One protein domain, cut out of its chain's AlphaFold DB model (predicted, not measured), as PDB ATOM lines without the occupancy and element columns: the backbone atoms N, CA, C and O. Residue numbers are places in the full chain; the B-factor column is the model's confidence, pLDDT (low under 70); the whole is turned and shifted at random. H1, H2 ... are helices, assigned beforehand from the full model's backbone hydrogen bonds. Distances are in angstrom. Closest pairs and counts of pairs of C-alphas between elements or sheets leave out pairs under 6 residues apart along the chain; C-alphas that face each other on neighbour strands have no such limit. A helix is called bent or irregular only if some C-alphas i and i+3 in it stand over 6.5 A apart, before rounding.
ATOM      1  N   ILE A  58      -8.324 -31.394  20.571       59.31
ATOM      2  CA  ILE A  58      -8.413 -29.940  20.795       59.31
ATOM      3  C   ILE A  58      -8.286 -29.576  22.288       59.31
ATOM      4  O   ILE A  58      -7.698 -28.551  22.627       59.31
ATOM      5  N   GLU A  59      -8.715 -30.453  23.197       67.75
ATOM      6  CA  GLU A  59      -8.681 -30.206  24.649       67.75
ATOM      7  C   GLU A  59      -7.305 -30.498  25.280       67.75
ATOM      8  O   GLU A  59      -7.032 -30.132  26.425       67.75
ATOM      9  N   LYS A  60      -6.385 -31.136  24.543       68.94
ATOM     10  CA  LYS A  60      -5.073 -31.550  25.075       68.94
ATOM     11  C   LYS A  60      -4.147 -30.366  25.348       68.94
ATOM     12  O   LYS A  60      -3.465 -30.335  26.371       68.94
ATOM     13  N   GLN A  61      -4.131 -29.375  24.456       73.44
ATOM     14  CA  GLN A  61      -3.356 -28.148  24.670       73.44
ATOM     15  C   GLN A  61      -3.915 -27.352  25.853       73.44
ATOM     16  O   GLN A  61      -3.143 -26.827  26.655       73.44
ATOM     17  N   PHE A  62      -5.242 -27.334  26.006       77.56
ATOM     18  CA  PHE A  62      -5.910 -26.704  27.139       77.56
ATOM     19  C   PHE A  62      -5.589 -27.414  28.463       77.56
ATOM     20  O   PHE A  62      -5.341 -26.756  29.471       77.56
ATOM     21  N   PHE A  63      -5.482 -28.745  28.457       81.00
ATOM     22  CA  PHE A  63      -5.066 -29.530  29.620       81.00
ATOM     23  C   PHE A  63      -3.636 -29.222  30.073       81.00
ATOM     24  O   PHE A  63      -3.416 -28.921  31.247       81.00
ATOM     25  N   ILE A  64      -2.667 -29.233  29.149       81.38
ATOM     26  CA  ILE A  64      -1.275 -28.870  29.462       81.38
ATOM     27  C   ILE A  64      -1.222 -27.428  29.970       81.38
ATOM     28  O   ILE A  64      -0.604 -27.160  31.001       81.38
ATOM     29  N   PHE A  65      -1.910 -26.505  29.290       84.50
ATOM     30  CA  PHE A  65      -1.998 -25.116  29.725       84.50
ATOM     31  C   PHE A  65      -2.552 -25.007  31.149       84.50
ATOM     32  O   PHE A  65      -1.953 -24.325  31.972       84.50
ATOM     33  N   SER A  66      -3.627 -25.729  31.467       84.75
ATOM     34  CA  SER A  66      -4.236 -25.752  32.798       84.75
ATOM     35  C   SER A  66      -3.254 -26.249  33.865       84.75
ATOM     36  O   SER A  66      -3.061 -25.572  34.874       84.75
ATOM     37  N   ILE A  67      -2.539 -27.356  33.622       85.94
ATOM     38  CA  ILE A  67      -1.521 -27.877  34.555       85.94
ATOM     39  C   ILE A  67      -0.444 -26.825  34.834       85.94
ATOM     40  O   ILE A  67      -0.150 -26.525  35.995       85.94
ATOM     41  N   PHE A  68       0.136 -26.241  33.784       87.00
ATOM     42  CA  PHE A  68       1.186 -25.234  33.936       87.00
ATOM     43  C   PHE A  68       0.655 -23.927  34.542       87.00
ATOM     44  O   PHE A  68       1.372 -23.276  35.300       87.00
ATOM     45  N   PHE A  69      -0.603 -23.571  34.284       88.81
ATOM     46  CA  PHE A  69      -1.266 -22.410  34.869       88.81
ATOM     47  C   PHE A  69      -1.495 -22.582  36.374       88.81
ATOM     48  O   PHE A  69      -1.128 -21.704  37.156       88.81
ATOM     49  N   PHE A  70      -2.003 -23.734  36.818       90.38
ATOM     50  CA  PHE A  70      -2.129 -24.036  38.247       90.38
ATOM     51  C   PHE A  70      -0.762 -24.124  38.935       90.38
ATOM     52  O   PHE A  70      -0.594 -23.586  40.032       90.38
ATOM     53  N   ALA A  71       0.241 -24.723  38.286       87.88
ATOM     54  CA  ALA A  71       1.612 -24.747  38.797       87.88
ATOM     55  C   ALA A  71       2.208 -23.332  38.931       87.88
ATOM     56  O   ALA A  71       2.922 -23.045  39.900       87.88
ATOM     57  N   PHE A  72       1.882 -22.438  37.992       88.25
ATOM     58  CA  PHE A  72       2.257 -21.030  38.041       88.25
ATOM     59  C   PHE A  72       1.575 -20.305  39.204       88.25
ATOM     60  O   PHE A  72       2.272 -19.670  39.990       88.25
ATOM     61  N   ILE A  73       0.254 -20.448  39.375       91.81
ATOM     62  CA  ILE A  73      -0.483 -19.851  40.503       91.81
ATOM     63  C   ILE A  73       0.094 -20.328  41.835       91.81
ATOM     64  O   ILE A  73       0.353 -19.512  42.719       91.81
ATOM     65  N   TYR A  74       0.335 -21.634  41.976       89.12
ATOM     66  CA  TYR A  74       0.906 -22.202  43.193       89.12
ATOM     67  C   TYR A  74       2.300 -21.631  43.480       89.12
ATOM     68  O   TYR A  74       2.553 -21.120  44.573       89.12
ATOM     69  N   SER A  75       3.197 -21.649  42.487       85.56
ATOM     70  CA  SER A  75       4.552 -21.103  42.640       85.56
ATOM     71  C   SER A  75       4.534 -19.608  42.953       85.56
ATOM     72  O   SER A  75       5.257 -19.153  43.839       85.56
ATOM     73  N   PHE A  76       3.680 -18.844  42.272       87.56
ATOM     74  CA  PHE A  76       3.522 -17.412  42.497       87.56
ATOM     75  C   PHE A  76       2.982 -17.114  43.902       87.56
ATOM     76  O   PHE A  76       3.515 -16.247  44.595       87.56
ATOM     77  N   GLY A  77       1.996 -17.885  44.370       88.94
ATOM     78  CA  GLY A  77       1.466 -17.794  45.729       88.94
ATOM     79  C   GLY A  77       2.533 -18.054  46.793       88.94
ATOM     80  O   GLY A  77       2.645 -17.296  47.756       88.94
ATOM     81  N   VAL A  78       3.386 -19.064  46.591       87.81
ATOM     82  CA  VAL A  78       4.510 -19.351  47.497       87.81
ATOM     83  C   VAL A  78       5.528 -18.210  47.508       87.81
ATOM     84  O   VAL A  78       5.987 -17.820  48.584       87.81
ATOM     85  N   ILE A  79       5.872 -17.651  46.343       86.38
ATOM     86  CA  ILE A  79       6.799 -16.515  46.235       86.38
ATOM     87  C   ILE A  79       6.254 -15.303  46.995       86.38
ATOM     88  O   ILE A  79       7.004 -14.664  47.734       86.38
ATOM     89  N   LEU A  80       4.957 -15.017  46.853       86.31
ATOM     90  CA  LEU A  80       4.306 -13.894  47.523       86.31
ATOM     91  C   LEU A  80       4.248 -14.097  49.044       86.31
ATOM     92  O   LEU A  80       4.589 -13.185  49.796       86.31
ATOM     93  N   PHE A  81       3.886 -15.302  49.495       88.31
ATOM     94  CA  PHE A  81       3.763 -15.628  50.918       88.31
ATOM     95  C   PHE A  81       5.121 -15.650  51.632       88.31
ATOM     96  O   PHE A  81       5.253 -15.140  52.741       88.31
ATOM     97  N   LYS A  82       6.155 -16.202  50.985       84.56
ATOM     98  CA  LYS A  82       7.514 -16.291  51.540       84.56
ATOM     99  C   LYS A  82       8.416 -15.102  51.189       84.56
ATOM    100  O   LYS A  82       9.572 -15.105  51.599       84.56
ATOM    101  N   ARG A  83       7.917 -14.100  50.446       81.38
ATOM    102  CA  ARG A  83       8.658 -12.890  50.020       81.38
ATOM    103  C   ARG A  83      10.027 -13.219  49.401       81.38
ATOM    104  O   ARG A  83      11.028 -12.568  49.693       81.38
ATOM    105  N   ILE A  84      10.084 -14.256  48.565       81.69
ATOM    106  CA  ILE A  84      11.352 -14.749  48.008       81.69
ATOM    107  C   ILE A  84      11.886 -13.723  46.991       81.69
ATOM    108  O   ILE A  84      11.154 -13.367  46.065       81.69
ATOM    109  N   PRO A  85      13.141 -13.248  47.115       78.75
ATOM    110  CA  PRO A  85      13.697 -12.279  46.178       78.75
ATOM    111  C   PRO A  85      13.845 -12.901  44.784       78.75
ATOM    112  O   PRO A  85      14.581 -13.870  44.584       78.75
ATOM    113  N   LEU A  86      13.154 -12.323  43.801       77.88
ATOM    114  CA  LEU A  86      13.238 -12.742  42.406       77.88
ATOM    115  C   LEU A  86      14.485 -12.148  41.758       77.88
ATOM    116  O   LEU A  86      14.527 -10.975  41.394       77.88
ATOM    117  N   ASN A  87      15.515 -12.974  41.605       86.75
ATOM    118  CA  ASN A  87      16.713 -12.592  40.872       86.75
ATOM    119  C   ASN A  87      16.553 -12.925  39.380       86.75
ATOM    120  O   ASN A  87      15.993 -13.966  39.028       86.75
ATOM    121  N   LYS A  88      17.105 -12.090  38.490       86.12
ATOM    122  CA  LYS A  88      17.078 -12.326  37.033       86.12
ATOM    123  C   LYS A  88      17.670 -13.691  36.670       86.12
ATOM    124  O   LYS A  88      17.140 -14.375  35.803       86.12
ATOM    125  N   LYS A  89      18.715 -14.121  37.387       86.25
ATOM    126  CA  LYS A  89      19.312 -15.458  37.228       86.25
ATOM    127  C   LYS A  89      18.305 -16.580  37.498       86.25
ATOM    128  O   LYS A  89      18.248 -17.526  36.728       86.25
ATOM    129  N   THR A  90      17.485 -16.453  38.540       84.38
ATOM    130  CA  THR A  90      16.469 -17.455  38.895       84.38
ATOM    131  C   THR A  90      15.401 -17.574  37.812       84.38
ATOM    132  O   THR A  90      15.008 -18.682  37.462       84.38
ATOM    133  N   VAL A  91      14.976 -16.444  37.237       85.06
ATOM    134  CA  VAL A  91      14.002 -16.426  36.135       85.06
ATOM    135  C   VAL A  91      14.585 -17.071  34.877       85.06
ATOM    136  O   VAL A  91      13.928 -17.907  34.267       85.06
ATOM    137  N   VAL A  92      15.830 -16.740  34.518       89.38
ATOM    138  CA  VAL A  92      16.498 -17.325  33.345       89.38
ATOM    139  C   VAL A  92      16.708 -18.829  33.525       89.38
ATOM    140  O   VAL A  92      16.327 -19.593  32.645       89.38
ATOM    141  N   SER A  93      17.233 -19.282  34.667       85.00
ATOM    142  CA  SER A  93      17.391 -20.716  34.946       85.00
ATOM    143  C   SER A  93      16.046 -21.449  34.960       85.00
ATOM    144  O   SER A  93      15.946 -22.556  34.438       85.00
ATOM    145  N   GLY A  94      15.000 -20.822  35.505       86.31
ATOM    146  CA  GLY A  94      13.640 -21.355  35.480       86.31
ATOM    147  C   GLY A  94      13.087 -21.490  34.061       86.31
ATOM    148  O   GLY A  94      12.505 -22.517  33.742       86.31
ATOM    149  N   ALA A  95      13.319 -20.507  33.188       87.62
ATOM    150  CA  ALA A  95      12.908 -20.574  31.787       87.62
ATOM    151  C   ALA A  95      13.682 -21.655  31.013       87.62
ATOM    152  O   ALA A  95      13.075 -22.450  30.301       87.62
ATOM    153  N   VAL A  96      15.003 -21.738  31.207       89.81
ATOM    154  CA  VAL A  96      15.860 -22.755  30.572       89.81
ATOM    155  C   VAL A  96      15.437 -24.175  30.955       89.81
ATOM    156  O   VAL A  96      15.504 -25.062  30.114       89.81
ATOM    157  N   LEU A  97      14.970 -24.398  32.189       85.56
ATOM    158  CA  LEU A  97      14.443 -25.695  32.629       85.56
ATOM    159  C   LEU A  97      12.966 -25.903  32.252       85.56
ATOM    160  O   LEU A  97      12.551 -27.015  31.937       85.56
ATOM    161  N   GLY A  98      12.161 -24.842  32.271       86.00
ATOM    162  CA  GLY A  98      10.723 -24.900  32.019       86.00
ATOM    163  C   GLY A  98      10.377 -25.165  30.556       86.00
ATOM    164  O   GLY A  98       9.477 -25.953  30.285       86.00
ATOM    165  N   ILE A  99      11.117 -24.572  29.615       87.44
ATOM    166  CA  ILE A  99      10.923 -24.786  28.173       87.44
ATOM    167  C   ILE A  99      11.019 -26.281  27.804       87.44
ATOM    168  O   ILE A  99      10.029 -26.818  27.302       87.44
ATOM    169  N   PRO A 100      12.133 -26.995  28.071       87.44
ATOM    170  CA  PRO A 100      12.233 -28.415  27.746       87.44
ATOM    171  C   PRO A 100      11.216 -29.261  28.521       87.44
ATOM    172  O   PRO A 100      10.762 -30.272  27.996       87.44
ATOM    173  N   ASN A 101      10.799 -28.836  29.719       89.44
ATOM    174  CA  ASN A 101       9.759 -29.531  30.476       89.44
ATOM    175  C   ASN A 101       8.387 -29.468  29.779       89.44
ATOM    176  O   ASN A 101       7.742 -30.499  29.609       89.44
ATOM    177  N   VAL A 102       7.963 -28.286  29.314       86.62
ATOM    178  CA  VAL A 102       6.709 -28.132  28.549       86.62
ATOM    179  C   VAL A 102       6.766 -28.964  27.271       86.62
ATOM    180  O   VAL A 102       5.835 -29.715  26.983       86.62
ATOM    181  N   PHE A 103       7.873 -28.873  26.528       86.06
ATOM    182  CA  PHE A 103       8.068 -29.675  25.323       86.06
ATOM    183  C   PHE A 103       7.992 -31.175  25.620       86.06
ATOM    184  O   PHE A 103       7.293 -31.886  24.906       86.06
ATOM    185  N   SER A 104       8.631 -31.651  26.694       85.94
ATOM    186  CA  SER A 104       8.568 -33.053  27.122       85.94
ATOM    187  C   SER A 104       7.125 -33.520  27.334       85.94
ATOM    188  O   SER A 104       6.721 -34.530  26.762       85.94
ATOM    189  N   SER A 105       6.304 -32.759  28.068       85.31
ATOM    190  CA  SER A 105       4.892 -33.108  28.288       85.31
ATOM    191  C   SER A 105       4.065 -33.105  26.996       85.31
ATOM    192  O   SER A 105       3.238 -33.996  26.802       85.31
ATOM    193  N   VAL A 106       4.297 -32.141  26.095       84.88
ATOM    194  CA  VAL A 106       3.623 -32.069  24.785       84.88
ATOM    195  C   VAL A 106       3.986 -33.278  23.918       84.88
ATOM    196  O   VAL A 106       3.095 -33.941  23.385       84.88
ATOM    197  N   PHE A 107       5.276 -33.602  23.809       85.00
ATOM    198  CA  PHE A 107       5.742 -34.755  23.040       85.00
ATOM    199  C   PHE A 107       5.291 -36.079  23.652       85.00
ATOM    200  O   PHE A 107       4.935 -36.984  22.904       85.00
ATOM    201  N   LEU A 108       5.247 -36.192  24.982       84.25
ATOM    202  CA  LEU A 108       4.757 -37.386  25.666       84.25
ATOM    203  C   LEU A 108       3.294 -37.663  25.303       84.25
ATOM    204  O   LEU A 108       2.970 -38.787  24.936       84.25
ATOM    205  N   ILE A 109       2.428 -36.644  25.341       80.56
ATOM    206  CA  ILE A 109       1.012 -36.783  24.953       80.56
ATOM    207  C   ILE A 109       0.877 -37.135  23.470       80.56
ATOM    208  O   ILE A 109       0.050 -37.979  23.124       80.56
ATOM    209  N   GLY A 110       1.694 -36.524  22.605       80.12
ATOM    210  CA  GLY A 110       1.735 -36.857  21.179       80.12
ATOM    211  C   GLY A 110       2.190 -38.298  20.916       80.12
ATOM    212  O   GLY A 110       1.580 -39.006  20.122       80.12
ATOM    213  N   ALA A 111       3.210 -38.777  21.632       81.19
ATOM    214  CA  ALA A 111       3.704 -40.147  21.514       81.19
ATOM    215  C   ALA A 111       2.664 -41.170  21.985       81.19
ATOM    216  O   ALA A 111       2.479 -42.199  21.341       81.19
ATOM    217  N   LEU A 112       1.951 -40.861  23.069       78.75
ATOM    218  CA  LEU A 112       0.874 -41.690  23.605       78.75
ATOM    219  C   LEU A 112      -0.277 -41.875  22.598       78.75
ATOM    220  O   LEU A 112      -1.001 -42.866  22.670       78.75
ATOM    221  N   GLU A 113      -0.467 -40.931  21.667       74.75
ATOM    222  CA  GLU A 113      -1.501 -40.996  20.625       74.75
ATOM    223  C   GLU A 113      -1.153 -41.971  19.500       74.75
ATOM    224  O   GLU A 113      -2.030 -42.676  19.011       74.75
ATOM    225  N   SER A 114       0.118 -42.037  19.105       75.06
ATOM    226  CA  SER A 114       0.567 -42.928  18.029       75.06
ATOM    227  C   SER A 114       1.026 -44.301  18.525       75.06
ATOM    228  O   SER A 114       1.013 -45.262  17.758       75.06
TER     229      SER A 114
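Overview. This is residues 58 to 114 of the 164 residues of the protein "Integral membrane protein" of hydrocarbon metagenome (UniProt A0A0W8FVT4). Two long helices, H2 and H1, run opposite ways as the two legs of a narrow U joined by residues 83 to 87; the legs stand wide near that link and come closer toward the printed ends. The printed part has 57 residues, with two named helices, H1 then H2, and no named strand: all helix. It is a loose rod, with radius of gyration of the C-alphas 14.0 A and spans of 44 by 20 by 13 A.

Along the chain. Find C-alpha 88 at (17.078, -12.326, 37.033); from there H2, residues 88 to 114, runs 39.6 A to C-alpha 114 at (0.567, -42.928, 18.029). H2 is neither bent nor irregular, but only just: C-alphas 97 and 100 are 6.0 A apart. H1, residues 58 to 82, begins at (-8.413, -29.940, 20.795) and runs 37.2 A; it is only just irregular, with C-alphas 58 and 61 6.6 A apart.

Arrangement. Look at Ile 64 and Val 106: their C-alphas, the closest of H1 and H2, are 7.5 A apart. The helices are close but not clearly touching, at a shallow tilt of 27 degrees, opposite ways. O i to N i+4 pairs are within hydrogen-bond range in 20 of 21 in H1 and 21 of 23 in H2.

Size, cuts and confidence. The C-alphas farthest apart, Arg 83 and Ser 114, are 44.6 A apart. The link is tight, and the printed part has no cut. Residues 58 to 60 have pLDDT under 70.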